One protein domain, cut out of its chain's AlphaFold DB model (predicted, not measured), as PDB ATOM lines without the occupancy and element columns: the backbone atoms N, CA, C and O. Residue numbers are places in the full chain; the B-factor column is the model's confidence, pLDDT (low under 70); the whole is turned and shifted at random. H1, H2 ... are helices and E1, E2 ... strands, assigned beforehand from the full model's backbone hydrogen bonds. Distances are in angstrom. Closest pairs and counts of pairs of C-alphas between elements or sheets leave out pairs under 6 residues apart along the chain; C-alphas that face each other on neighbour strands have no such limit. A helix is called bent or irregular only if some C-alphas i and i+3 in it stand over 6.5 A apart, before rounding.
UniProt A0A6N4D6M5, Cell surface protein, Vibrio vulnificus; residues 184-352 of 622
ATOM      1  N   MET A 184      44.567 -44.158  50.147       91.62
ATOM      2  CA  MET A 184      44.372 -45.586  49.932       91.62
ATOM      3  C   MET A 184      44.882 -46.005  48.556       91.62
ATOM      4  O   MET A 184      44.794 -45.248  47.595       91.62
ATOM      5  N   TYR A 185      45.398 -47.224  48.466       89.12
ATOM      6  CA  TYR A 185      45.958 -47.817  47.256       89.12
ATOM      7  C   TYR A 185      45.342 -49.197  47.040       89.12
ATOM      8  O   TYR A 185      45.369 -50.016  47.961       89.12
ATOM      9  N   GLY A 186      44.798 -49.455  45.850       84.81
ATOM     10  CA  GLY A 186      44.339 -50.787  45.455       84.81
ATOM     11  C   GLY A 186      45.524 -51.736  45.236       84.81
ATOM     12  O   GLY A 186      46.534 -51.331  44.668       84.81
ATOM     13  N   GLU A 187      45.405 -52.975  45.710       71.00
ATOM     14  CA  GLU A 187      46.446 -54.018  45.785       71.00
ATOM     15  C   GLU A 187      47.500 -54.052  44.657       71.00
ATOM     16  O   GLU A 187      47.126 -54.205  43.496       71.00
ATOM     17  N   VAL A 188      48.802 -54.063  45.033       49.38
ATOM     18  CA  VAL A 188      49.836 -55.105  44.738       49.38
ATOM     19  C   VAL A 188      51.041 -54.997  45.740       49.38
ATOM     20  O   VAL A 188      51.029 -54.088  46.571       49.38
ATOM     21  N   PRO A 189      52.041 -55.926  45.812       38.53
ATOM     22  CA  PRO A 189      52.774 -56.259  47.040       38.53
ATOM     23  C   PRO A 189      54.028 -55.398  47.308       38.53
ATOM     24  O   PRO A 189      54.846 -55.175  46.425       38.53
ATOM     25  N   GLN A 190      54.245 -55.119  48.601       36.66
ATOM     26  CA  GLN A 190      55.513 -54.777  49.282       36.66
ATOM     27  C   GLN A 190      56.218 -53.429  48.962       36.66
ATOM     28  O   GLN A 190      56.828 -53.233  47.920       36.66
ATOM     29  N   GLN A 191      56.222 -52.579  50.003       38.78
ATOM     30  CA  GLN A 191      57.294 -51.733  50.580       38.78
ATOM     31  C   GLN A 191      58.318 -51.032  49.663       38.78
ATOM     32  O   GLN A 191      59.228 -51.674  49.146       38.78
ATOM     33  N   VAL A 192      58.346 -49.687  49.711       33.88
ATOM     34  CA  VAL A 192      59.591 -48.895  49.591       33.88
ATOM     35  C   VAL A 192      59.522 -47.633  50.471       33.88
ATOM     36  O   VAL A 192      58.569 -46.869  50.385       33.88
ATOM     37  N   GLN A 193      60.565 -47.375  51.275       33.31
ATOM     38  CA  GLN A 193      60.841 -46.058  51.869       33.31
ATOM     39  C   GLN A 193      61.636 -45.184  50.886       33.31
ATOM     40  O   GLN A 193      62.734 -45.553  50.464       33.31
ATOM     41  N   LYS A 194      61.113 -43.995  50.578       33.66
ATOM     42  CA  LYS A 194      61.828 -42.847  49.998       33.66
ATOM     43  C   LYS A 194      61.316 -41.573  50.679       33.66
ATOM     44  O   LYS A 194      60.277 -41.604  51.325       33.66
ATOM     45  N   SER A 195      62.048 -40.468  50.559       37.88
ATOM     46  CA  SER A 195      61.589 -39.147  51.006       37.88
ATOM     47  C   SER A 195      60.308 -38.742  50.263       37.88
ATOM     48  O   SER A 195      60.317 -38.738  49.031       37.88
ATOM     49  N   GLY A 196      59.254 -38.394  51.003       52.28
ATOM     50  CA  GLY A 196      57.889 -38.206  50.494       52.28
ATOM     51  C   GLY A 196      56.995 -39.408  50.814       52.28
ATOM     52  O   GLY A 196      57.434 -40.347  51.474       52.28
ATOM     53  N   ILE A 197      55.742 -39.375  50.370       65.12
ATOM     54  CA  ILE A 197      54.781 -40.473  50.554       65.12
ATOM     55  C   ILE A 197      54.734 -41.259  49.234       65.12
ATOM     56  O   ILE A 197      54.057 -40.822  48.301       65.12
ATOM     57  N   PRO A 198      55.537 -42.336  49.077       76.00
ATOM     58  CA  PRO A 198      55.644 -43.042  47.807       76.00
ATOM     59  C   PRO A 198      54.399 -43.874  47.519       76.00
ATOM     60  O   PRO A 198      54.025 -44.721  48.323       76.00
ATOM     61  N   THR A 199      53.842 -43.707  46.325       77.06
ATOM     62  CA  THR A 199      52.863 -44.637  45.771       77.06
ATOM     63  C   THR A 199      53.511 -46.023  45.642       77.06
ATOM     64  O   THR A 199      54.584 -46.132  45.033       77.06
ATOM     65  N   PRO A 200      52.917 -47.090  46.214       81.38
ATOM     66  CA  PRO A 200      53.470 -48.437  46.133       81.38
ATOM     67  C   PRO A 200      53.677 -48.903  44.687       81.38
ATOM     68  O   PRO A 200      52.920 -48.548  43.781       81.38
ATOM     69  N   ALA A 201      54.694 -49.735  44.462       78.69
ATOM     70  CA  ALA A 201      54.999 -50.239  43.130       78.69
ATOM     71  C   ALA A 201      53.830 -51.063  42.561       78.69
ATOM     72  O   ALA A 201      53.292 -51.941  43.231       78.69
ATOM     73  N   GLY A 202      53.465 -50.794  41.305       75.19
ATOM     74  CA  GLY A 202      52.357 -51.478  40.631       75.19
ATOM     75  C   GLY A 202      50.961 -50.974  41.008       75.19
ATOM     76  O   GLY A 202      49.983 -51.554  40.551       75.19
ATOM     77  N   THR A 203      50.857 -49.904  41.798       82.50
ATOM     78  CA  THR A 203      49.565 -49.292  42.118       82.50
ATOM     79  C   THR A 203      48.909 -48.718  40.865       82.50
ATOM     80  O   THR A 203      49.485 -47.875  40.177       82.50
ATOM     81  N   GLU A 204      47.676 -49.140  40.605       86.88
ATOM     82  CA  GLU A 204      46.858 -48.661  39.484       86.88
ATOM     83  C   GLU A 204      45.630 -47.871  39.960       86.88
ATOM     84  O   GLU A 204      45.211 -46.924  39.296       86.88
ATOM     85  N   LEU A 205      45.098 -48.223  41.135       88.88
ATOM     86  CA  LEU A 205      43.976 -47.564  41.798       88.88
ATOM     87  C   LEU A 205      44.482 -46.807  43.025       88.88
ATOM     88  O   LEU A 205      45.107 -47.407  43.902       88.88
ATOM     89  N   ILE A 206      44.174 -45.518  43.120       94.56
ATOM     90  CA  ILE A 206      44.510 -44.695  44.286       94.56
ATOM     91  C   ILE A 206      43.254 -43.984  44.771       94.56
ATOM     92  O   ILE A 206      42.315 -43.791  44.017       94.56
ATOM     93  N   GLY A 207      43.199 -43.591  46.029       94.94
ATOM     94  CA  GLY A 207      42.095 -42.829  46.573       94.94
ATOM     95  C   GLY A 207      42.456 -42.160  47.881       94.94
ATOM     96  O   GLY A 207      43.604 -42.187  48.317       94.94
ATOM     97  N   PHE A 208      41.462 -41.594  48.543       95.62
ATOM     98  CA  PHE A 208      41.617 -41.094  49.900       95.62
ATOM     99  C   PHE A 208      40.313 -41.214  50.669       95.62
ATOM    100  O   PHE A 208      39.236 -41.313  50.083       95.62
ATOM    101  N   THR A 209      40.426 -41.168  51.988       95.44
ATOM    102  CA  THR A 209      39.313 -40.816  52.863       95.44
ATOM    103  C   THR A 209      39.718 -39.622  53.704       95.44
ATOM    104  O   THR A 209      40.880 -39.536  54.113       95.44
ATOM    105  N   SER A 210      38.797 -38.686  53.916       94.81
ATOM    106  CA  SER A 210      39.037 -37.515  54.748       94.81
ATOM    107  C   SER A 210      37.803 -37.045  55.505       94.81
ATOM    108  O   SER A 210      36.669 -37.324  55.116       94.81
ATOM    109  N   GLU A 211      38.043 -36.324  56.597       93.50
ATOM    110  CA  GLU A 211      37.033 -35.672  57.430       93.50
ATOM    111  C   GLU A 211      37.428 -34.208  57.610       93.50
ATOM    112  O   GLU A 211      38.518 -33.919  58.083       93.50
ATOM    113  N   ARG A 212      36.577 -33.263  57.227       92.94
ATOM    114  CA  ARG A 212      36.883 -31.833  57.353       92.94
ATOM    115  C   ARG A 212      35.611 -31.008  57.534       92.94
ATOM    116  O   ARG A 212      34.535 -31.496  57.198       92.94
ATOM    117  N   PRO A 213      35.708 -29.746  57.982       89.06
ATOM    118  CA  PRO A 213      34.557 -28.851  57.981       89.06
ATOM    119  C   PRO A 213      34.003 -28.606  56.571       89.06
ATOM    120  O   PRO A 213      34.731 -28.774  55.587       89.06
ATOM    121  N   SER A 214      32.750 -28.149  56.443       87.94
ATOM    122  CA  SER A 214      32.183 -27.815  55.119       87.94
ATOM    123  C   SER A 214      32.898 -26.659  54.427       87.94
ATOM    124  O   SER A 214      32.728 -26.464  53.227       87.94
ATOM    125  N   LEU A 215      33.664 -25.858  55.177       85.50
ATOM    126  CA  LEU A 215      34.281 -24.614  54.710       85.50
ATOM    127  C   LEU A 215      33.259 -23.632  54.115       85.50
ATOM    128  O   LEU A 215      33.604 -22.840  53.244       85.50
ATOM    129  N   SER A 216      32.003 -23.686  54.583       81.56
ATOM    130  CA  SER A 216      30.889 -22.893  54.040       81.56
ATOM    131  C   SER A 216      30.608 -23.152  52.550       81.56
ATOM    132  O   SER A 216      30.114 -22.272  51.851       81.56
ATOM    133  N   GLN A 217      30.913 -24.356  52.050       81.56
ATOM    134  CA  GLN A 217      30.755 -24.729  50.636       81.56
ATOM    135  C   GLN A 217      29.347 -25.228  50.264       81.56
ATOM    136  O   GLN A 217      29.134 -25.670  49.137       81.56
ATOM    137  N   GLY A 218      28.383 -25.167  51.182       83.62
ATOM    138  CA  GLY A 218      26.995 -25.546  50.924       83.62
ATOM    139  C   GLY A 218      26.219 -25.840  52.204       83.62
ATOM    140  O   GLY A 218      26.803 -25.943  53.281       83.62
ATOM    141  N   SER A 219      24.897 -25.969  52.072       83.75
ATOM    142  CA  SER A 219      23.981 -26.347  53.163       83.75
ATOM    143  C   SER A 219      23.498 -27.795  53.079       83.75
ATOM    144  O   SER A 219      22.965 -28.318  54.050       83.75
ATOM    145  N   THR A 220      23.672 -28.451  51.931       88.12
ATOM    146  CA  THR A 220      23.319 -29.860  51.729       88.12
ATOM    147  C   THR A 220      24.524 -30.651  51.226       88.12
ATOM    148  O   THR A 220      25.471 -30.086  50.675       88.12
ATOM    149  N   THR A 221      24.484 -31.977  51.373       90.94
ATOM    150  CA  THR A 221      25.510 -32.886  50.835       90.94
ATOM    151  C   THR A 221      25.725 -32.679  49.329       90.94
ATOM    152  O   THR A 221      26.864 -32.666  48.865       90.94
ATOM    153  N   VAL A 222      24.640 -32.467  48.573       87.62
ATOM    154  CA  VAL A 222      24.678 -32.230  47.121       87.62
ATOM    155  C   VAL A 222      25.294 -30.867  46.795       87.62
ATOM    156  O   VAL A 222      26.137 -30.787  45.904       87.62
ATOM    157  N   ASP A 223      24.948 -29.808  47.535       87.81
ATOM    158  CA  ASP A 223      25.558 -28.482  47.340       87.81
ATOM    159  C   ASP A 223      27.071 -28.524  47.560       87.81
ATOM    160  O   ASP A 223      27.835 -28.003  46.749       87.81
ATOM    161  N   ILE A 224      27.507 -29.191  48.631       92.38
ATOM    162  CA  ILE A 224      28.927 -29.330  48.957       92.38
ATOM    163  C   ILE A 224      29.648 -30.107  47.854       92.38
ATOM    164  O   ILE A 224      30.703 -29.668  47.398       92.38
ATOM    165  N   LEU A 225      29.082 -31.222  47.382       93.75
ATOM    166  CA  LEU A 225      29.647 -31.990  46.271       93.75
ATOM    167  C   LEU A 225      29.795 -31.132  45.001       93.75
ATOM    168  O   LEU A 225      30.875 -31.098  44.411       93.75
ATOM    169  N   ASN A 226      28.757 -30.383  44.625       90.25
ATOM    170  CA  ASN A 226      28.789 -29.500  43.456       90.25
ATOM    171  C   ASN A 226      29.874 -28.419  43.580       90.25
ATOM    172  O   ASN A 226      30.620 -28.167  42.629       90.25
ATOM    173  N   THR A 227      30.013 -27.808  44.760       91.56
ATOM    174  CA  THR A 227      31.061 -26.813  45.029       91.56
ATOM    175  C   THR A 227      32.460 -27.430  44.962       91.56
ATOM    176  O   THR A 227      33.387 -26.810  44.428       91.56
ATOM    177  N   LEU A 228      32.633 -28.660  45.453       93.56
ATOM    178  CA  LEU A 228      33.905 -29.380  45.383       93.56
ATOM    179  C   LEU A 228      34.324 -29.679  43.946       93.56
ATOM    180  O   LEU A 228      35.462 -29.396  43.567       93.56
ATOM    181  N   VAL A 229      33.405 -30.202  43.137       93.25
ATOM    182  CA  VAL A 229      33.657 -30.516  41.725       93.25
ATOM    183  C   VAL A 229      33.932 -29.241  40.934       93.25
ATOM    184  O   VAL A 229      34.894 -29.192  40.168       93.25
ATOM    185  N   SER A 230      33.181 -28.168  41.192       90.06
ATOM    186  CA  SER A 230      33.424 -26.852  40.586       90.06
ATOM    187  C   SER A 230      34.817 -26.314  40.934       90.06
ATOM    188  O   SER A 230      35.533 -25.806  40.068       90.06
ATOM    189  N   SER A 231      35.245 -26.481  42.191       90.62
ATOM    190  CA  SER A 231      36.586 -26.092  42.650       90.62
ATOM    191  C   SER A 231      37.680 -26.920  41.971       90.62
ATOM    192  O   SER A 231      38.714 -26.375  41.569       90.62
ATOM    193  N   LEU A 232      37.453 -28.226  41.801       91.75
ATOM    194  CA  LEU A 232      38.363 -29.117  41.085       91.75
ATOM    195  C   LEU A 232      38.479 -28.733  39.608       91.75
ATOM    196  O   LEU A 232      39.597 -28.593  39.112       91.75
ATOM    197  N   ASN A 233      37.356 -28.488  38.933       89.94
ATOM    198  CA  ASN A 233      37.342 -28.094  37.526       89.94
ATOM    199  C   ASN A 233      38.066 -26.748  37.317       89.94
ATOM    200  O   ASN A 233      38.939 -26.617  36.458       89.94
ATOM    201  N   SER A 234      37.815 -25.773  38.200       88.69
ATOM    202  CA  SER A 234      38.533 -24.489  38.224       88.69
ATOM    203  C   SER A 234      40.045 -24.667  38.421       88.69
ATOM    204  O   SER A 234      40.844 -24.046  37.717       88.69
ATOM    205  N   THR A 235      40.449 -25.565  39.327       89.94
ATOM    206  CA  THR A 235      41.866 -25.845  39.607       89.94
ATOM    207  C   THR A 235      42.564 -26.533  38.430       89.94
ATOM    208  O   THR A 235      43.722 -26.232  38.134       89.94
ATOM    209  N   LEU A 236      41.887 -27.460  37.751       89.94
ATOM    210  CA  LEU A 236      42.416 -28.114  36.554       89.94
ATOM    211  C   LEU A 236      42.531 -27.125  35.387       89.94
ATOM    212  O   LEU A 236      43.481 -27.207  34.608       89.94
ATOM    213  N   GLY A 237      41.622 -26.156  35.301       86.19
ATOM    214  CA  GLY A 237      41.636 -25.085  34.312       86.19
ATOM    215  C   GLY A 237      40.918 -25.446  33.010       86.19
ATOM    216  O   GLY A 237      40.735 -26.608  32.670       86.19
ATOM    217  N   TYR A 238      40.576 -24.414  32.234       85.31
ATOM    218  CA  TYR A 238      39.601 -24.433  31.126       85.31
ATOM    219  C   TYR A 238      39.848 -25.402  29.949       85.31
ATOM    220  O   TYR A 238      39.012 -25.482  29.054       85.31
ATOM    221  N   ARG A 239      41.012 -26.058  29.867       84.69
ATOM    222  CA  ARG A 239      41.320 -27.047  28.809       84.69
ATOM    223  C   ARG A 239      41.062 -28.488  29.240       84.69
ATOM    224  O   ARG A 239      41.253 -29.397  28.439       84.69
ATOM    225  N   ASN A 240      40.718 -28.672  30.503       92.50
ATOM    226  CA  ASN A 240      40.417 -29.949  31.112       92.50
ATOM    227  C   ASN A 240      38.936 -29.944  31.486       92.50
ATOM    228  O   ASN A 240      38.347 -28.871  31.623       92.50
ATOM    229  N   ASP A 241      38.365 -31.128  31.648       92.19
ATOM    230  CA  ASP A 241      36.964 -31.274  32.010       92.19
ATOM    231  C   ASP A 241      36.793 -32.295  33.133       92.19
ATOM    232  O   ASP A 241      37.535 -33.281  33.211       92.19
ATOM    233  N   VAL A 242      35.825 -32.024  34.005       95.19
ATOM    234  CA  VAL A 242      35.356 -32.926  35.057       95.19
ATOM    235  C   VAL A 242      33.862 -33.088  34.851       95.19
ATOM    236  O   VAL A 242      33.066 -32.270  35.310       95.19
ATOM    237  N   THR A 243      33.495 -34.142  34.138       94.06
ATOM    238  CA  THR A 243      32.131 -34.372  33.673       94.06
ATOM    239  C   THR A 243      31.470 -35.413  34.563       94.06
ATOM    240  O   THR A 243      32.035 -36.485  34.790       94.06
ATOM    241  N   GLU A 244      30.295 -35.106  35.115       95.00
ATOM    242  CA  GLU A 244      29.526 -36.085  35.888       95.00
ATOM    243  C   GLU A 244      29.098 -37.230  34.971       95.00
ATOM    244  O   GLU A 244      28.512 -36.992  33.921       95.00
ATOM    245  N   ILE A 245      29.390 -38.463  35.377       94.69
ATOM    246  CA  ILE A 245      28.851 -39.674  34.760       94.69
ATOM    247  C   ILE A 245      27.517 -39.995  35.411       94.69
ATOM    248  O   ILE A 245      26.501 -40.112  34.736       94.69
ATOM    249  N   SER A 246      27.525 -40.158  36.731       93.50
ATOM    250  CA  SER A 246      26.353 -40.617  37.465       93.50
ATOM    251  C   SER A 246      26.366 -40.159  38.909       93.50
ATOM    252  O   SER A 246      27.438 -40.019  39.504       93.50
ATOM    253  N   LYS A 247      25.176 -40.067  39.499       92.12
ATOM    254  CA  LYS A 247      24.955 -39.684  40.895       92.12
ATOM    255  C   LYS A 247      23.864 -40.555  41.518       92.12
ATOM    256  O   LYS A 247      22.900 -40.937  40.853       92.12
ATOM    257  N   LYS A 248      24.015 -40.889  42.801       89.31
ATOM    258  CA  LYS A 248      23.032 -41.668  43.563       89.31
ATOM    259  C   LYS A 248      23.078 -41.371  45.059       89.31
ATOM    260  O   LYS A 248      24.143 -41.114  45.621       89.31
ATOM    261  N   THR A 249      21.935 -41.526  45.716       88.62
ATOM    262  CA  THR A 249      21.827 -41.488  47.179       88.62
ATOM    263  C   THR A 249      21.949 -42.900  47.741       88.62
ATOM    264  O   THR A 249      21.254 -43.827  47.316       88.62
ATOM    265  N   LEU A 250      22.868 -43.089  48.683       88.12
ATOM    266  CA  LEU A 250      23.077 -44.353  49.377       88.12
ATOM    267  C   LEU A 250      22.016 -44.566  50.461       88.12
ATOM    268  O   LEU A 250      21.386 -43.633  50.950       88.12
ATOM    269  N   VAL A 251      21.857 -45.816  50.901       84.19
ATOM    270  CA  VAL A 251      20.864 -46.202  51.926       84.19
ATOM    271  C   VAL A 251      21.063 -45.525  53.286       84.19
ATOM    272  O   VAL A 251      20.142 -45.499  54.097       84.19
ATOM    273  N   ASN A 252      22.253 -44.989  53.552       84.31
ATOM    274  CA  ASN A 252      22.576 -44.224  54.755       84.31
ATOM    275  C   ASN A 252      22.447 -42.697  54.560       84.31
ATOM    276  O   ASN A 252      22.794 -41.952  55.473       84.31
ATOM    277  N   GLY A 253      21.964 -42.241  53.398       86.88
ATOM    278  CA  GLY A 253      21.799 -40.828  53.042       86.88
ATOM    279  C   GLY A 253      23.045 -40.154  52.461       86.88
ATOM    280  O   GLY A 253      22.970 -38.992  52.071       86.88
ATOM    281  N   ASP A 254      24.180 -40.855  52.386       91.50
ATOM    282  CA  ASP A 254      25.389 -40.319  51.755       91.50
ATOM    283  C   ASP A 254      25.188 -40.210  50.228       91.50
ATOM    284  O   ASP A 254      24.461 -41.004  49.628       91.50
ATOM    285  N   ILE A 255      25.846 -39.246  49.583       92.44
ATOM    286  CA  ILE A 255      25.773 -39.053  48.128       92.44
ATOM    287  C   ILE A 255      27.004 -39.668  47.480       92.44
ATOM    288  O   ILE A 255      28.127 -39.330  47.838       92.44
ATOM    289  N   SER A 256      26.789 -40.555  46.517       94.31
ATOM    290  CA  SER A 256      27.824 -41.176  45.696       94.31
ATOM    291  C   SER A 256      27.754 -40.611  44.282       94.31
ATOM    292  O   SER A 256      26.672 -40.536  43.699       94.31
ATOM    293  N   ALA A 257      28.895 -40.209  43.736       95.25
ATOM    294  CA  ALA A 257      29.001 -39.670  42.391       95.25
ATOM    295  C   ALA A 257      30.266 -40.160  41.684       95.25
ATOM    296  O   ALA A 257      31.301 -40.413  42.307       95.25
ATOM    297  N   ARG A 258      30.167 -40.284  40.363       96.25
ATOM    298  CA  ARG A 258      31.229 -40.741  39.467       96.25
ATOM    299  C   ARG A 258      31.449 -39.691  38.392       96.25
ATOM    300  O   ARG A 258      30.483 -39.210  37.809       96.25
ATOM    301  N   TYR A 259      32.709 -39.387  38.106       97.12
ATOM    302  CA  TYR A 259      33.128 -38.359  37.162       97.12
ATOM    303  C   TYR A 259      34.161 -38.903  36.177       97.12
ATOM    304  O   TYR A 259      35.069 -39.649  36.561       97.12
ATOM    305  N   ASN A 260      34.061 -38.478  34.922       96.62
ATOM    306  CA  ASN A 260      35.145 -38.559  33.954       96.62
ATOM    307  C   ASN A 260      36.022 -37.310  34.117       96.62
ATOM    308  O   ASN A 260      35.527 -36.187  34.097       96.62
ATOM    309  N   ILE A 261      37.334 -37.495  34.281       97.62
ATOM    310  CA  ILE A 261      38.311 -36.401  34.248       97.62
ATOM    311  C   ILE A 261      39.112 -36.524  32.957       97.62
ATOM    312  O   ILE A 261      39.920 -37.445  32.798       97.62
ATOM    313  N   SER A 262      38.910 -35.565  32.058       96.50
ATOM    314  CA  SER A 262      39.583 -35.486  30.764       96.50
ATOM    315  C   SER A 262      40.596 -34.350  30.773       96.50
ATOM    316  O   SER A 262      40.249 -33.191  30.985       96.50
ATOM    317  N   LEU A 263      41.867 -34.671  30.536       97.00
ATOM    318  CA  LEU A 263      42.959 -33.704  30.542       97.00
ATOM    319  C   LEU A 263      43.465 -33.403  29.123       97.00
ATOM    320  O   LEU A 263      43.585 -34.293  28.277       97.00
ATOM    321  N   SER A 264      43.859 -32.154  28.864       95.62
ATOM    322  CA  SER A 264      44.521 -31.776  27.608       95.62
ATOM    323  C   SER A 264      45.958 -32.295  27.507       95.62
ATOM    324  O   SER A 264      46.501 -32.420  26.412       95.62
ATOM    325  N   GLU A 265      46.585 -32.571  28.651       94.69
ATOM    326  CA  GLU A 265      47.930 -33.133  28.756       94.69
ATOM    327  C   GLU A 265      47.911 -34.361  29.663       94.69
ATOM    328  O   GLU A 265      47.178 -34.416  30.651       94.69
ATOM    329  N   THR A 266      48.733 -35.357  29.340       96.69
ATOM    330  CA  THR A 266      48.812 -36.582  30.136       96.69
ATOM    331  C   THR A 266      49.456 -36.316  31.499       96.69
ATOM    332  O   THR A 266      50.453 -35.597  31.577       96.69
ATOM    333  N   ARG A 267      48.953 -36.956  32.553       95.88
ATOM    334  CA  ARG A 267      49.438 -36.860  33.934       95.88
ATOM    335  C   ARG A 267      49.517 -38.255  34.568       95.88
ATOM    336  O   ARG A 267      48.851 -39.179  34.116       95.88
ATOM    337  N   GLN A 268      50.327 -38.416  35.612       95.62
ATOM    338  CA  GLN A 268      50.293 -39.598  36.481       95.62
ATOM    339  C   GLN A 268      49.094 -39.521  37.439       95.62
ATOM    340  O   GLN A 268      48.764 -38.433  37.923       95.62
ATOM    341  N   THR A 269      48.484 -40.660  37.765       95.25
ATOM    342  CA  THR A 269      47.377 -40.770  38.732       95.25
ATOM    343  C   THR A 269      47.748 -40.159  40.087       95.25
ATOM    344  O   THR A 269      46.992 -39.355  40.625       95.25
ATOM    345  N   THR A 270      48.951 -40.426  40.599       94.94
ATOM    346  CA  THR A 270      49.489 -39.867  41.850       94.94
ATOM    347  C   THR A 270      49.561 -38.338  41.813       94.94
ATOM    348  O   THR A 270      49.196 -37.665  42.777       94.94
ATOM    349  N   ALA A 271      50.004 -37.762  40.692       95.44
ATOM    350  CA  ALA A 271      50.108 -36.312  40.542       95.44
ATOM    351  C   ALA A 271      48.731 -35.641  40.400       95.44
ATOM    352  O   ALA A 271      48.557 -34.491  40.808       95.44
ATOM    353  N   LEU A 272      47.746 -36.332  39.818       96.94
ATOM    354  CA  LEU A 272      46.363 -35.859  39.799       96.94
ATOM    355  C   LEU A 272      45.735 -35.942  41.196       96.94
ATOM    356  O   LEU A 272      45.123 -34.973  41.636       96.94
ATOM    357  N   LEU A 273      45.963 -37.033  41.930       96.44
ATOM    358  CA  LEU A 273      45.485 -37.182  43.303       96.44
ATOM    359  C   LEU A 273      46.045 -36.106  44.237       96.44
ATOM    360  O   LEU A 273      45.292 -35.552  45.030       96.44
ATOM    361  N   GLN A 274      47.338 -35.779  44.129       94.94
ATOM    362  CA  GLN A 274      47.947 -34.682  44.889       94.94
ATOM    363  C   GLN A 274      47.166 -33.374  44.700       94.94
ATOM    364  O   GLN A 274      46.909 -32.667  45.673       94.94
ATOM    365  N   LEU A 275      46.786 -33.064  43.454       94.88
ATOM    366  CA  LEU A 275      46.004 -31.872  43.137       94.88
ATOM    367  C   LEU A 275      44.610 -31.948  43.765       94.88
ATOM    368  O   LEU A 275      44.209 -31.015  44.449       94.88
ATOM    369  N   ILE A 276      43.906 -33.070  43.582       96.19
ATOM    370  CA  ILE A 276      42.567 -33.289  44.148       96.19
ATOM    371  C   ILE A 276      42.602 -33.117  45.671       96.19
ATOM    372  O   ILE A 276      41.830 -32.336  46.217       96.19
ATOM    373  N   LEU A 277      43.533 -33.774  46.364       94.75
ATOM    374  CA  LEU A 277      43.685 -33.667  47.815       94.75
ATOM    375  C   LEU A 277      43.900 -32.223  48.274       94.75
ATOM    376  O   LEU A 277      43.281 -31.799  49.247       94.75
ATOM    377  N   GLN A 278      44.738 -31.456  47.574       92.25
ATOM    378  CA  GLN A 278      44.979 -30.048  47.900       92.25
ATOM    379  C   GLN A 278      43.749 -29.168  47.650       92.25
ATOM    380  O   GLN A 278      43.509 -28.241  48.426       92.25
ATOM    381  N   THR A 279      42.962 -29.467  46.615       91.50
ATOM    382  CA  THR A 279      41.760 -28.699  46.266       91.50
ATOM    383  C   THR A 279      40.569 -29.010  47.167       91.50
ATOM    384  O   THR A 279      39.897 -28.085  47.617       91.50
ATOM    385  N   ILE A 280      40.280 -30.293  47.414       92.44
ATOM    386  CA  ILE A 280      39.027 -30.723  48.061       92.44
ATOM    387  C   ILE A 280      39.233 -31.456  49.388       92.44
ATOM    388  O   ILE A 280      38.298 -31.549  50.172       92.44
ATOM    389  N   GLY A 281      40.426 -31.989  49.655       91.00
ATOM    390  CA  GLY A 281      40.683 -32.843  50.817       91.00
ATOM    391  C   GLY A 281      41.172 -32.105  52.066       91.00
ATOM    392  O   GLY A 281      41.076 -32.654  53.160       91.00
ATOM    393  N   THR A 282      41.705 -30.890  51.923       90.81
ATOM    394  CA  THR A 282      42.353 -30.139  53.011       90.81
ATOM    395  C   THR A 282      41.356 -29.512  53.988       90.81
ATOM    396  O   THR A 282      40.234 -29.159  53.613       90.81
ATOM    397  N   ASN A 283      41.773 -29.342  55.251       86.88
ATOM    398  CA  ASN A 283      40.891 -28.835  56.316       86.88
ATOM    399  C   ASN A 283      40.650 -27.321  56.253       86.88
ATOM    400  O   ASN A 283      39.855 -26.797  57.030       86.88
ATOM    401  N   LYS A 284      41.343 -26.601  55.365       82.62
ATOM    402  CA  LYS A 284      41.094 -25.189  55.072       82.62
ATOM    403  C   LYS A 284      41.453 -24.870  53.627       82.62
ATOM    404  O   LYS A 284      42.259 -25.553  52.999       82.62
ATOM    405  N   VAL A 285      40.913 -23.767  53.124       75.12
ATOM    406  CA  VAL A 285      41.241 -23.266  51.786       75.12
ATOM    407  C   VAL A 285      42.741 -22.962  51.692       75.12
ATOM    408  O   VAL A 285      43.286 -22.209  52.499       75.12
ATOM    409  N   GLY A 286      43.418 -23.562  50.708       76.38
ATOM    410  CA  GLY A 286      44.865 -23.418  50.518       76.38
ATOM    411  C   GLY A 286      45.722 -24.218  51.506       76.38
ATOM    412  O   GLY A 286      46.915 -23.938  51.635       76.38
ATOM    413  N   GLY A 287      45.137 -25.191  52.214       81.94
ATOM    414  CA  GLY A 287      45.885 -26.150  53.022       81.94
ATOM    415  C   GLY A 287      46.948 -26.890  52.206       81.94
ATOM    416  O   GLY A 287      46.834 -27.069  50.992       81.94
ATOM    417  N   VAL A 288      48.015 -27.321  52.878       85.75
ATOM    418  CA  VAL A 288      49.125 -28.042  52.248       85.75
ATOM    419  C   VAL A 288      49.277 -29.394  52.920       85.75
ATOM    420  O   VAL A 288      49.268 -29.493  54.146       85.75
ATOM    421  N   ILE A 289      49.440 -30.417  52.094       88.44
ATOM    422  CA  ILE A 289      49.757 -31.782  52.499       88.44
ATOM    423  C   ILE A 289      51.171 -32.144  52.072       88.44
ATOM    424  O   ILE A 289      51.736 -31.523  51.162       88.44
ATOM    425  N   ASP A 290      51.710 -33.181  52.696       87.69
ATOM    426  CA  ASP A 290      52.936 -33.825  52.248       87.69
ATOM    427  C   ASP A 290      52.863 -34.228  50.769       87.69
ATOM    428  O   ASP A 290      51.809 -34.573  50.231       87.69
ATOM    429  N   GLN A 291      54.015 -34.178  50.100       90.06
ATOM    430  CA  GLN A 291      54.109 -34.517  48.688       90.06
ATOM    431  C   GLN A 291      53.981 -36.030  48.477       90.06
ATOM    432  O   GLN A 291      54.795 -36.818  48.976       90.06
ATOM    433  N   LEU A 292      53.014 -36.417  47.647       89.88
ATOM    434  CA  LEU A 292      52.923 -37.750  47.071       89.88
ATOM    435  C   LEU A 292      53.991 -37.954  45.991       89.88
ATOM    436  O   LEU A 292      54.233 -37.083  45.150       89.88
ATOM    437  N   VAL A 293      54.630 -39.121  46.005       90.69
ATOM    438  CA  VAL A 293      55.709 -39.472  45.072       90.69
ATOM    439  C   VAL A 293      55.279 -40.669  44.236       90.69
ATOM    440  O   VAL A 293      55.162 -41.774  44.752       90.69
ATOM    441  N   ALA A 294      55.063 -40.443  42.942       88.75
ATOM    442  CA  ALA A 294      54.649 -41.475  41.995       88.75
ATOM    443  C   ALA A 294      55.632 -42.656  41.926       88.75
ATOM    444  O   ALA A 294      56.848 -42.480  42.090       88.75
ATOM    445  N   ASP A 295      55.114 -43.848  41.612       87.12
ATOM    446  CA  ASP A 295      55.978 -44.982  41.278       87.12
ATOM    447  C   ASP A 295      56.759 -44.678  39.993       87.12
ATOM    448  O   ASP A 295      56.277 -44.022  39.066       87.12
ATOM    449  N   THR A 296      57.983 -45.194  39.900       85.62
ATOM    450  CA  THR A 296      58.831 -44.971  38.722       85.62
ATOM    451  C   THR A 296      58.256 -45.540  37.422       85.62
ATOM    452  O   THR A 296      58.649 -45.082  36.352       85.62
ATOM    453  N   ASN A 297      57.353 -46.522  37.495       86.44
ATOM    454  CA  ASN A 297      56.700 -47.139  36.339       86.44
ATOM    455  C   ASN A 297      55.262 -46.646  36.139       86.44
ATOM    456  O   ASN A 297      54.564 -47.153  35.259       86.44
ATOM    457  N   GLU A 298      54.811 -45.680  36.941       90.00
ATOM    458  CA  GLU A 298      53.470 -45.129  36.819       90.00
ATOM    459  C   GLU A 298      53.316 -44.399  35.479       90.00
ATOM    460  O   GLU A 298      54.075 -43.478  35.148       90.00
ATOM    461  N   LYS A 299      52.337 -44.841  34.687       91.44
ATOM    462  CA  LYS A 299      52.093 -44.329  33.339       91.44
ATOM    463  C   LYS A 299      51.383 -42.980  33.386       91.44
ATOM    464  O   LYS A 299      50.561 -42.721  34.258       91.44
ATOM    465  N   ASN A 300      51.676 -42.146  32.393       94.94
ATOM    466  CA  ASN A 300      50.894 -40.947  32.133       94.94
ATOM    467  C   ASN A 300      49.676 -41.301  31.273       94.94
ATOM    468  O   ASN A 300      49.828 -41.960  30.243       94.94
ATOM    469  N   THR A 301      48.503 -40.814  31.661       96.75
ATOM    470  CA  THR A 301      47.264 -40.874  30.875       96.75
ATOM    471  C   THR A 301      46.552 -39.529  30.958       96.75
ATOM    472  O   THR A 301      46.927 -38.669  31.754       96.75
ATOM    473  N   ASN A 302      45.566 -39.295  30.107       97.00
ATOM    474  CA  ASN A 302      44.766 -38.076  30.116       97.00
ATOM    475  C   ASN A 302      43.272 -38.334  30.339       97.00
ATOM    476  O   ASN A 302      42.504 -37.381  30.326       97.00
ATOM    477  N   ALA A 303      42.870 -39.586  30.548       97.12
ATOM    478  CA  ALA A 303      41.500 -39.958  30.863       97.12
ATOM    479  C   ALA A 303      41.488 -40.723  32.186       97.12
ATOM    480  O   ALA A 303      42.138 -41.763  32.322       97.12
ATOM    481  N   PHE A 304      40.748 -40.206  33.161       97.88
ATOM    482  CA  PHE A 304      40.611 -40.808  34.480       97.88
ATOM    483  C   PHE A 304      39.145 -40.946  34.844       97.88
ATOM    484  O   PHE A 304      38.307 -40.166  34.397       97.88
ATOM    485  N   GLN A 305      38.863 -41.903  35.713       97.12
ATOM    486  CA  GLN A 305      37.618 -41.943  36.451       97.12
ATOM    487  C   GLN A 305      37.878 -41.550  37.901       97.12
ATOM    488  O   GLN A 305      38.820 -42.052  38.522       97.12
ATOM    489  N   PHE A 306      37.044 -40.652  38.413       97.88
ATOM    490  CA  PHE A 306      37.036 -40.216  39.800       97.88
ATOM    491  C   PHE A 306      35.673 -40.524  40.417       97.88
ATOM    492  O   PHE A 306      34.657 -39.992  39.981       97.88
ATOM    493  N   ASP A 307      35.650 -41.377  41.432       97.56
ATOM    494  CA  ASP A 307      34.443 -41.709  42.184       97.56
ATOM    495  C   ASP A 307      34.574 -41.125  43.585       97.56
ATOM    496  O   ASP A 307      35.634 -41.228  44.199       97.56
ATOM    497  N   ILE A 308      33.508 -40.541  44.117       97.12
ATOM    498  CA  ILE A 308      33.484 -39.954  45.454       97.12
ATOM    499  C   ILE A 308      32.158 -40.265  46.135       97.12
ATOM    500  O   ILE A 308      31.093 -40.137  45.539       97.12
ATOM    501  N   VAL A 309      32.224 -40.654  47.403       96.00
ATOM    502  CA  VAL A 309      31.080 -40.649  48.311       96.00
ATOM    503  C   VAL A 309      31.282 -39.554  49.349       96.00
ATOM    504  O   VAL A 309      32.374 -39.417  49.908       96.00
ATOM    505  N   LEU A 310      30.241 -38.762  49.583       95.50
ATOM    506  CA  LEU A 310      30.250 -37.610  50.467       95.50
ATOM    507  C   LEU A 310      29.114 -37.716  51.486       95.50
ATOM    508  O   LEU A 310      27.970 -38.016  51.148       95.50
ATOM    509  N   SER A 311      29.448 -37.453  52.744       94.62
ATOM    510  CA  SER A 311      28.517 -37.361  53.864       94.62
ATOM    511  C   SER A 311      28.646 -35.979  54.479       94.62
ATOM    512  O   SER A 311      29.769 -35.498  54.641       94.62
ATOM    513  N   PHE A 312      27.528 -35.359  54.845       93.81
ATOM    514  CA  PHE A 312      27.521 -34.081  55.548       93.81
ATOM    515  C   PHE A 312      26.618 -34.140  56.783       93.81
ATOM    516  O   PHE A 312      25.437 -34.471  56.692       93.81
ATOM    517  N   ASP A 313      27.186 -33.822  57.946       90.31
ATOM    518  CA  ASP A 313      26.467 -33.607  59.204       90.31
ATOM    519  C   ASP A 313      26.401 -32.097  59.475       90.31
ATOM    520  O   ASP A 313      27.372 -31.498  59.942       90.31
ATOM    521  N   GLU A 314      25.249 -31.492  59.173       86.38
ATOM    522  CA  GLU A 314      25.000 -30.052  59.322       86.38
ATOM    523  C   GLU A 314      25.203 -29.572  60.768       86.38
ATOM    524  O   GLU A 314      25.747 -28.495  61.001       86.38
ATOM    525  N   GLN A 315      24.821 -30.380  61.765       86.50
ATOM    526  CA  GLN A 315      24.897 -29.975  63.173       86.50
ATOM    527  C   GLN A 315      26.336 -29.876  63.672       86.50
ATOM    528  O   GLN A 315      26.627 -29.093  64.580       86.50
ATOM    529  N   LYS A 316      27.222 -30.699  63.111       85.00
ATOM    530  CA  LYS A 316      28.643 -30.726  63.462       85.00
ATOM    531  C   LYS A 316      29.510 -29.940  62.488       85.00
ATOM    532  O   LYS A 316      30.711 -29.877  62.723       85.00
ATOM    533  N   ASP A 317      28.918 -29.387  61.428       87.62
ATOM    534  CA  ASP A 317      29.633 -28.847  60.271       87.62
ATOM    535  C   ASP A 317      30.741 -29.806  59.811       87.62
ATOM    536  O   ASP A 317      31.920 -29.467  59.819       87.62
ATOM    537  N   ASN A 318      30.373 -31.053  59.505       90.19
ATOM    538  CA  ASN A 318      31.349 -32.109  59.253       90.19
ATOM    539  C   ASN A 318      31.101 -32.823  57.929       90.19
ATOM    540  O   ASN A 318      30.043 -33.420  57.730       90.19
ATOM    541  N   VAL A 319      32.103 -32.803  57.056       94.81
ATOM    542  CA  VAL A 319      32.104 -33.455  55.750       94.81
ATOM    543  C   VAL A 319      33.060 -34.635  55.778       94.81
ATOM    544  O   VAL A 319      34.254 -34.471  56.021       94.81
ATOM    545  N   VAL A 320      32.545 -35.820  55.466       95.69
ATOM    546  CA  VAL A 320      33.358 -37.023  55.274       95.69
ATOM    547  C   VAL A 320      33.346 -37.390  53.803       95.69
ATOM    548  O   VAL A 320      32.280 -37.518  53.207       95.69
ATOM    549  N   MET A 321      34.528 -37.588  53.229       96.12
ATOM    550  CA  MET A 321      34.701 -38.004  51.843       96.12
ATOM    551  C   MET A 321      35.456 -39.321  51.786       96.12
ATOM    552  O   MET A 321      36.405 -39.538  52.537       96.12
ATOM    553  N   THR A 322      35.061 -40.196  50.872       96.62
ATOM    554  CA  THR A 322      35.881 -41.333  50.445       96.62
ATOM    555  C   THR A 322      35.859 -41.374  48.929       96.62
ATOM    556  O   THR A 322      34.787 -41.339  48.335       96.62
ATOM    557  N   SER A 323      37.023 -41.403  48.290       97.06
ATOM    558  CA  SER A 323      37.104 -41.290  46.835       97.06
ATOM    559  C   SER A 323      38.144 -42.206  46.227       97.06
ATOM    560  O   SER A 323      39.207 -42.376  46.818       97.06
ATOM    561  N   THR A 324      37.899 -42.681  45.013       97.38
ATOM    562  CA  THR A 324      38.858 -43.411  44.185       97.38
ATOM    563  C   THR A 324      39.176 -42.647  42.909       97.38
ATOM    564  O   THR A 324      38.343 -41.931  42.368       97.38
ATOM    565  N   LEU A 325      40.389 -42.833  42.408       97.81
ATOM    566  CA  LEU A 325      40.918 -42.274  41.181       97.81
ATOM    567  C   LEU A 325      41.695 -43.364  40.441       97.81
ATOM    568  O   LEU A 325      42.598 -43.998  40.996       97.81
ATOM    569  N   ILE A 326      41.360 -43.553  39.171       96.19
ATOM    570  CA  ILE A 326      41.987 -44.560  38.321       96.19
ATOM    571  C   ILE A 326      42.087 -44.068  36.878       96.19
ATOM    572  O   ILE A 326      41.250 -43.294  36.416       96.19
ATOM    573  N   ALA A 327      43.103 -44.526  36.151       95.75
ATOM    574  CA  ALA A 327      43.149 -44.388  34.699       95.75
ATOM    575  C   ALA A 327      41.921 -45.073  34.073       95.75
ATOM    576  O   ALA A 327      41.619 -46.222  34.409       95.75
ATOM    577  N   LYS A 328      41.195 -44.387  33.181       93.31
ATOM    578  CA  LYS A 328      39.877 -44.849  32.709       93.31
ATOM    579  C   LYS A 328      39.942 -46.243  32.080       93.31
ATOM    580  O   LYS A 328      39.051 -47.059  32.299       93.31
ATOM    581  N   GLU A 329      41.022 -46.560  31.369       91.50
ATOM    582  CA  GLU A 329      41.216 -47.861  30.723       91.50
ATOM    583  C   GLU A 329      41.365 -49.043  31.698       91.50
ATOM    584  O   GLU A 329      41.232 -50.196  31.288       91.50
ATOM    585  N   LEU A 330      41.640 -48.776  32.980       91.00
ATOM    586  CA  LEU A 330      41.791 -49.793  34.024       91.00
ATOM    587  C   LEU A 330      40.529 -49.962  34.878       91.00
ATOM    588  O   LEU A 330      40.503 -50.855  35.726       91.00
ATOM    589  N   PHE A 331      39.481 -49.159  34.659       88.19
ATOM    590  CA  PHE A 331      38.274 -49.165  35.492       88.19
ATOM    591  C   PHE A 331      37.664 -50.565  35.641       88.19
ATOM    592  O   PHE A 331      37.488 -51.032  36.764       88.19
ATOM    593  N   SER A 332      37.441 -51.289  34.539       84.19
ATOM    594  CA  SER A 332      36.810 -52.618  34.570       84.19
ATOM    595  C   SER A 332      37.579 -53.657  35.392       84.19
ATOM    596  O   SER A 332      36.990 -54.624  35.861       84.19
ATOM    597  N   LYS A 333      38.892 -53.475  35.593       85.25
ATOM    598  CA  LYS A 333      39.693 -54.355  36.459       85.25
ATOM    599  C   LYS A 333      39.388 -54.138  37.946       85.25
ATOM    600  O   LYS A 333      39.509 -55.074  38.731       85.25
ATOM    601  N   TYR A 334      39.022 -52.916  38.329       88.12
ATOM    602  CA  TYR A 334      38.834 -52.494  39.720       88.12
ATOM    603  C   TYR A 334      37.385 -52.146  40.067       88.12
ATOM    604  O   TYR A 334      37.121 -51.742  41.194       88.12
ATOM    605  N   GLU A 335      36.453 -52.324  39.134       85.38
ATOM    606  CA  GLU A 335      35.043 -51.955  39.270       85.38
ATOM    607  C   GLU A 335      34.419 -52.475  40.569       85.38
ATOM    608  O   GLU A 335      33.851 -51.692  41.324       85.38
ATOM    609  N   THR A 336      34.590 -53.767  40.884       85.00
ATOM    610  CA  THR A 336      34.097 -54.336  42.147       85.00
ATOM    611  C   THR A 336      34.660 -53.577  43.347       85.00
ATOM    612  O   THR A 336      33.904 -53.163  44.217       85.00
ATOM    613  N   LEU A 337      35.977 -53.360  43.390       88.38
ATOM    614  CA  LEU A 337      36.636 -52.711  44.524       88.38
ATOM    615  C   LEU A 337      36.185 -51.247  44.682       88.38
ATOM    616  O   LEU A 337      35.890 -50.812  45.797       88.38
ATOM    617  N   ILE A 338      36.055 -50.522  43.568       91.25
ATOM    618  CA  ILE A 338      35.520 -49.157  43.524       91.25
ATOM    619  C   ILE A 338      34.094 -49.145  44.069       91.25
ATOM    620  O   ILE A 338      33.816 -48.416  45.018       91.25
ATOM    621  N   ASP A 339      33.212 -50.010  43.567       87.56
ATOM    622  CA  ASP A 339      31.820 -50.013  44.003       87.56
ATOM    623  C   ASP A 339      31.667 -50.375  45.484       87.56
ATOM    624  O   ASP A 339      30.927 -49.718  46.215       87.56
ATOM    625  N   THR A 340      32.435 -51.342  45.985       87.44
ATOM    626  CA  THR A 340      32.420 -51.650  47.424       87.44
ATOM    627  C   THR A 340      32.860 -50.490  48.314       87.44
ATOM    628  O   THR A 340      32.587 -50.512  49.512       87.44
ATOM    629  N   THR A 341      33.529 -49.485  47.743       90.88
ATOM    630  CA  THR A 341      34.117 -48.352  48.464       90.88
ATOM    631  C   THR A 341      33.293 -47.079  48.330       90.88
ATOM    632  O   THR A 341      33.127 -46.353  49.305       90.88
ATOM    633  N   THR A 342      32.782 -46.794  47.132       91.38
ATOM    634  CA  THR A 342      32.099 -45.529  46.817       91.38
ATOM    635  C   THR A 342      30.619 -45.710  46.508       91.38
ATOM    636  O   THR A 342      29.876 -44.733  46.534       91.38
ATOM    637  N   SER A 343      30.158 -46.937  46.255       84.81
ATOM    638  CA  SER A 343      28.773 -47.245  45.875       84.81
ATOM    639  C   SER A 343      27.947 -47.878  47.001       84.81
ATOM    640  O   SER A 343      26.764 -48.164  46.783       84.81
ATOM    641  N   GLU A 344      28.536 -48.098  48.177       86.69
ATOM    642  CA  GLU A 344      27.939 -48.810  49.309       86.69
ATOM    643  C   GLU A 344      28.260 -48.128  50.651       86.69
ATOM    644  O   GLU A 344      29.098 -47.232  50.733       86.69
ATOM    645  N   SER A 345      27.586 -48.541  51.728       82.25
ATOM    646  CA  SER A 345      27.806 -47.966  53.059       82.25
ATOM    647  C   SER A 345      29.103 -48.485  53.688       82.25
ATOM    648  O   SER A 345      29.167 -49.602  54.201       82.25
ATOM    649  N   VAL A 346      30.124 -47.625  53.691       85.81
ATOM    650  CA  VAL A 346      31.461 -47.905  54.249       85.81
ATOM    651  C   VAL A 346      31.761 -47.145  55.541       85.81
ATOM    652  O   VAL A 346      32.858 -47.233  56.083       85.81
ATOM    653  N   ARG A 347      30.805 -46.366  56.049       88.75
ATOM    654  CA  ARG A 347      31.001 -45.438  57.166       88.75
ATOM    655  C   ARG A 347      30.296 -45.917  58.428       88.75
ATOM    656  O   ARG A 347      29.177 -46.419  58.368       88.75
ATOM    657  N   ALA A 348      30.913 -45.683  59.583       84.88
ATOM    658  CA  ALA A 348      30.283 -45.868  60.884       84.88
ATOM    659  C   ALA A 348      30.695 -44.758  61.870       84.88
ATOM    660  O   ALA A 348      31.775 -44.177  61.739       84.88
ATOM    661  N   PRO A 349      29.882 -44.465  62.898       83.62
ATOM    662  CA  PRO A 349      30.341 -43.697  64.054       83.62
ATOM    663  C   PRO A 349      31.528 -44.383  64.748       83.62
ATOM    664  O   PRO A 349      31.576 -45.613  64.837       83.62
ATOM    665  N   VAL A 350      32.465 -43.609  65.302       80.00
ATOM    666  CA  VAL A 350      33.643 -44.155  66.020       80.00
ATOM    667  C   VAL A 350      33.244 -44.992  67.242       80.00
ATOM    668  O   VAL A 350      33.895 -45.977  67.581       80.00
ATOM    669  N   ASN A 351      32.146 -44.628  67.901       73.50
ATOM    670  CA  ASN A 351      31.615 -45.324  69.073       73.50
ATOM    671  C   ASN A 351      30.606 -46.436  68.736       73.50
ATOM    672  O   ASN A 351      30.026 -47.009  69.658       73.50
ATOM    673  N   ALA A 352      30.386 -46.736  67.451       75.44
ATOM    674  CA  ALA A 352      29.463 -47.781  67.036       75.44
ATOM    675  C   ALA A 352      29.880 -49.143  67.604       75.44
ATOM    676  O   ALA A 352      31.051 -49.525  67.544       75.44
TER     677      ALA A 352
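AT A GLANCE: This is residues 184 to 352 of the 622 residues of the protein "Cell surface protein" of Vibrio vulnificus (UniProt A0A6N4D6M5). A twisted sheet of six strands curls round H2, which lies on one of its faces together with H1; H3 covers the opposite face, giving three layers, with helices on both faces of a sheet. The short strand E7 lies at the end of the printed part, away from the sheet, and two long links join E1 to E2 and H2 to E5. The printed part has 169 residues, with three named helices and seven named strands in the order E1 E2 H1 E3 E4 H2 E5 E6 H3 E7. The sheet's order is E1 E2 E6 E5 E4 E3, all antiparallel, and the class is mixed, helices and strands. The whole is compact, with a radius of gyration of the C-alphas of 15.6 A and spans of 45 by 40 by 32 A.

IN THESE COORDINATES: In the sheet, E1 is residues 184 to 186, beginning at C-alpha 184 (44.372, -45.586, 49.932). E2 is residues 205 to 212, 23.2 A long; E6 is 318 to 327, 29.9 A; E5 is 300 to 313, 37.2 A; E4 is 255 to 268, 27.2 A; E3 is 241 to 249, 23.7 A. E3 bends by 52 degrees at residue 245, E4 by 122 degrees at 265 and E5 by 68 degrees at 303. H1 is residues 221 to 236, 22.6 A; H2 is 269 to 281, 15.9 A; H3 is 328 to 342, 16.1 A, and irregular, with C-alphas 333 and 336 8.0 A apart. E7, residues 347 to 349, ends at C-alpha 349 (30.341, -43.697, 64.054).

HOW THE PARTS SIT: E1 and E3 are the edge strands. In the hairpin E5 and E6, N 309 and O 322 are 2.8 A apart, within hydrogen-bond range; so are N 208 and O 323 of E2 and E6, 2.9 A, and N 259 and O 306 of E4 and E5, 2.8 A. In the hairpins E1 and E2, and E3 and E4, N 186 to O 205 is 2.8 A and N 243 to O 260 is 2.9 A. H2 is on the sheet; its closest C-alphas with E2 are those of Gly 281 and Ser 210, 6.3 A. H1, on the same face, touches H2 with residues 228 to 235 alone, at a steep tilt of 51 degrees, opposite ways; the closest C-alphas are those of Leu 228 and Ile 280, 5.9 A. H3 is on the opposite face; its closest C-alphas with E5 are those of Lys 328 and Phe 304, 4.5 A. E7 pairs with no named strand and is apart from H3. Every O i to N i+4 pair is within hydrogen-bond range in H1 and H2, and 6 of 11 in H3.

THE WHOLE: The two C-alphas farthest apart, those of Ser 264 and Asn 351, are 45.5 A apart. The printed part has no cut. The links E1 to E2 and H2 to E5 are long, 18 residues each; residues 197 to 198 of the first pair in parallel with 292 to 293 of the second. The mean pLDDT of the printed part is 87.2, and residues 188 to 197 are under 70.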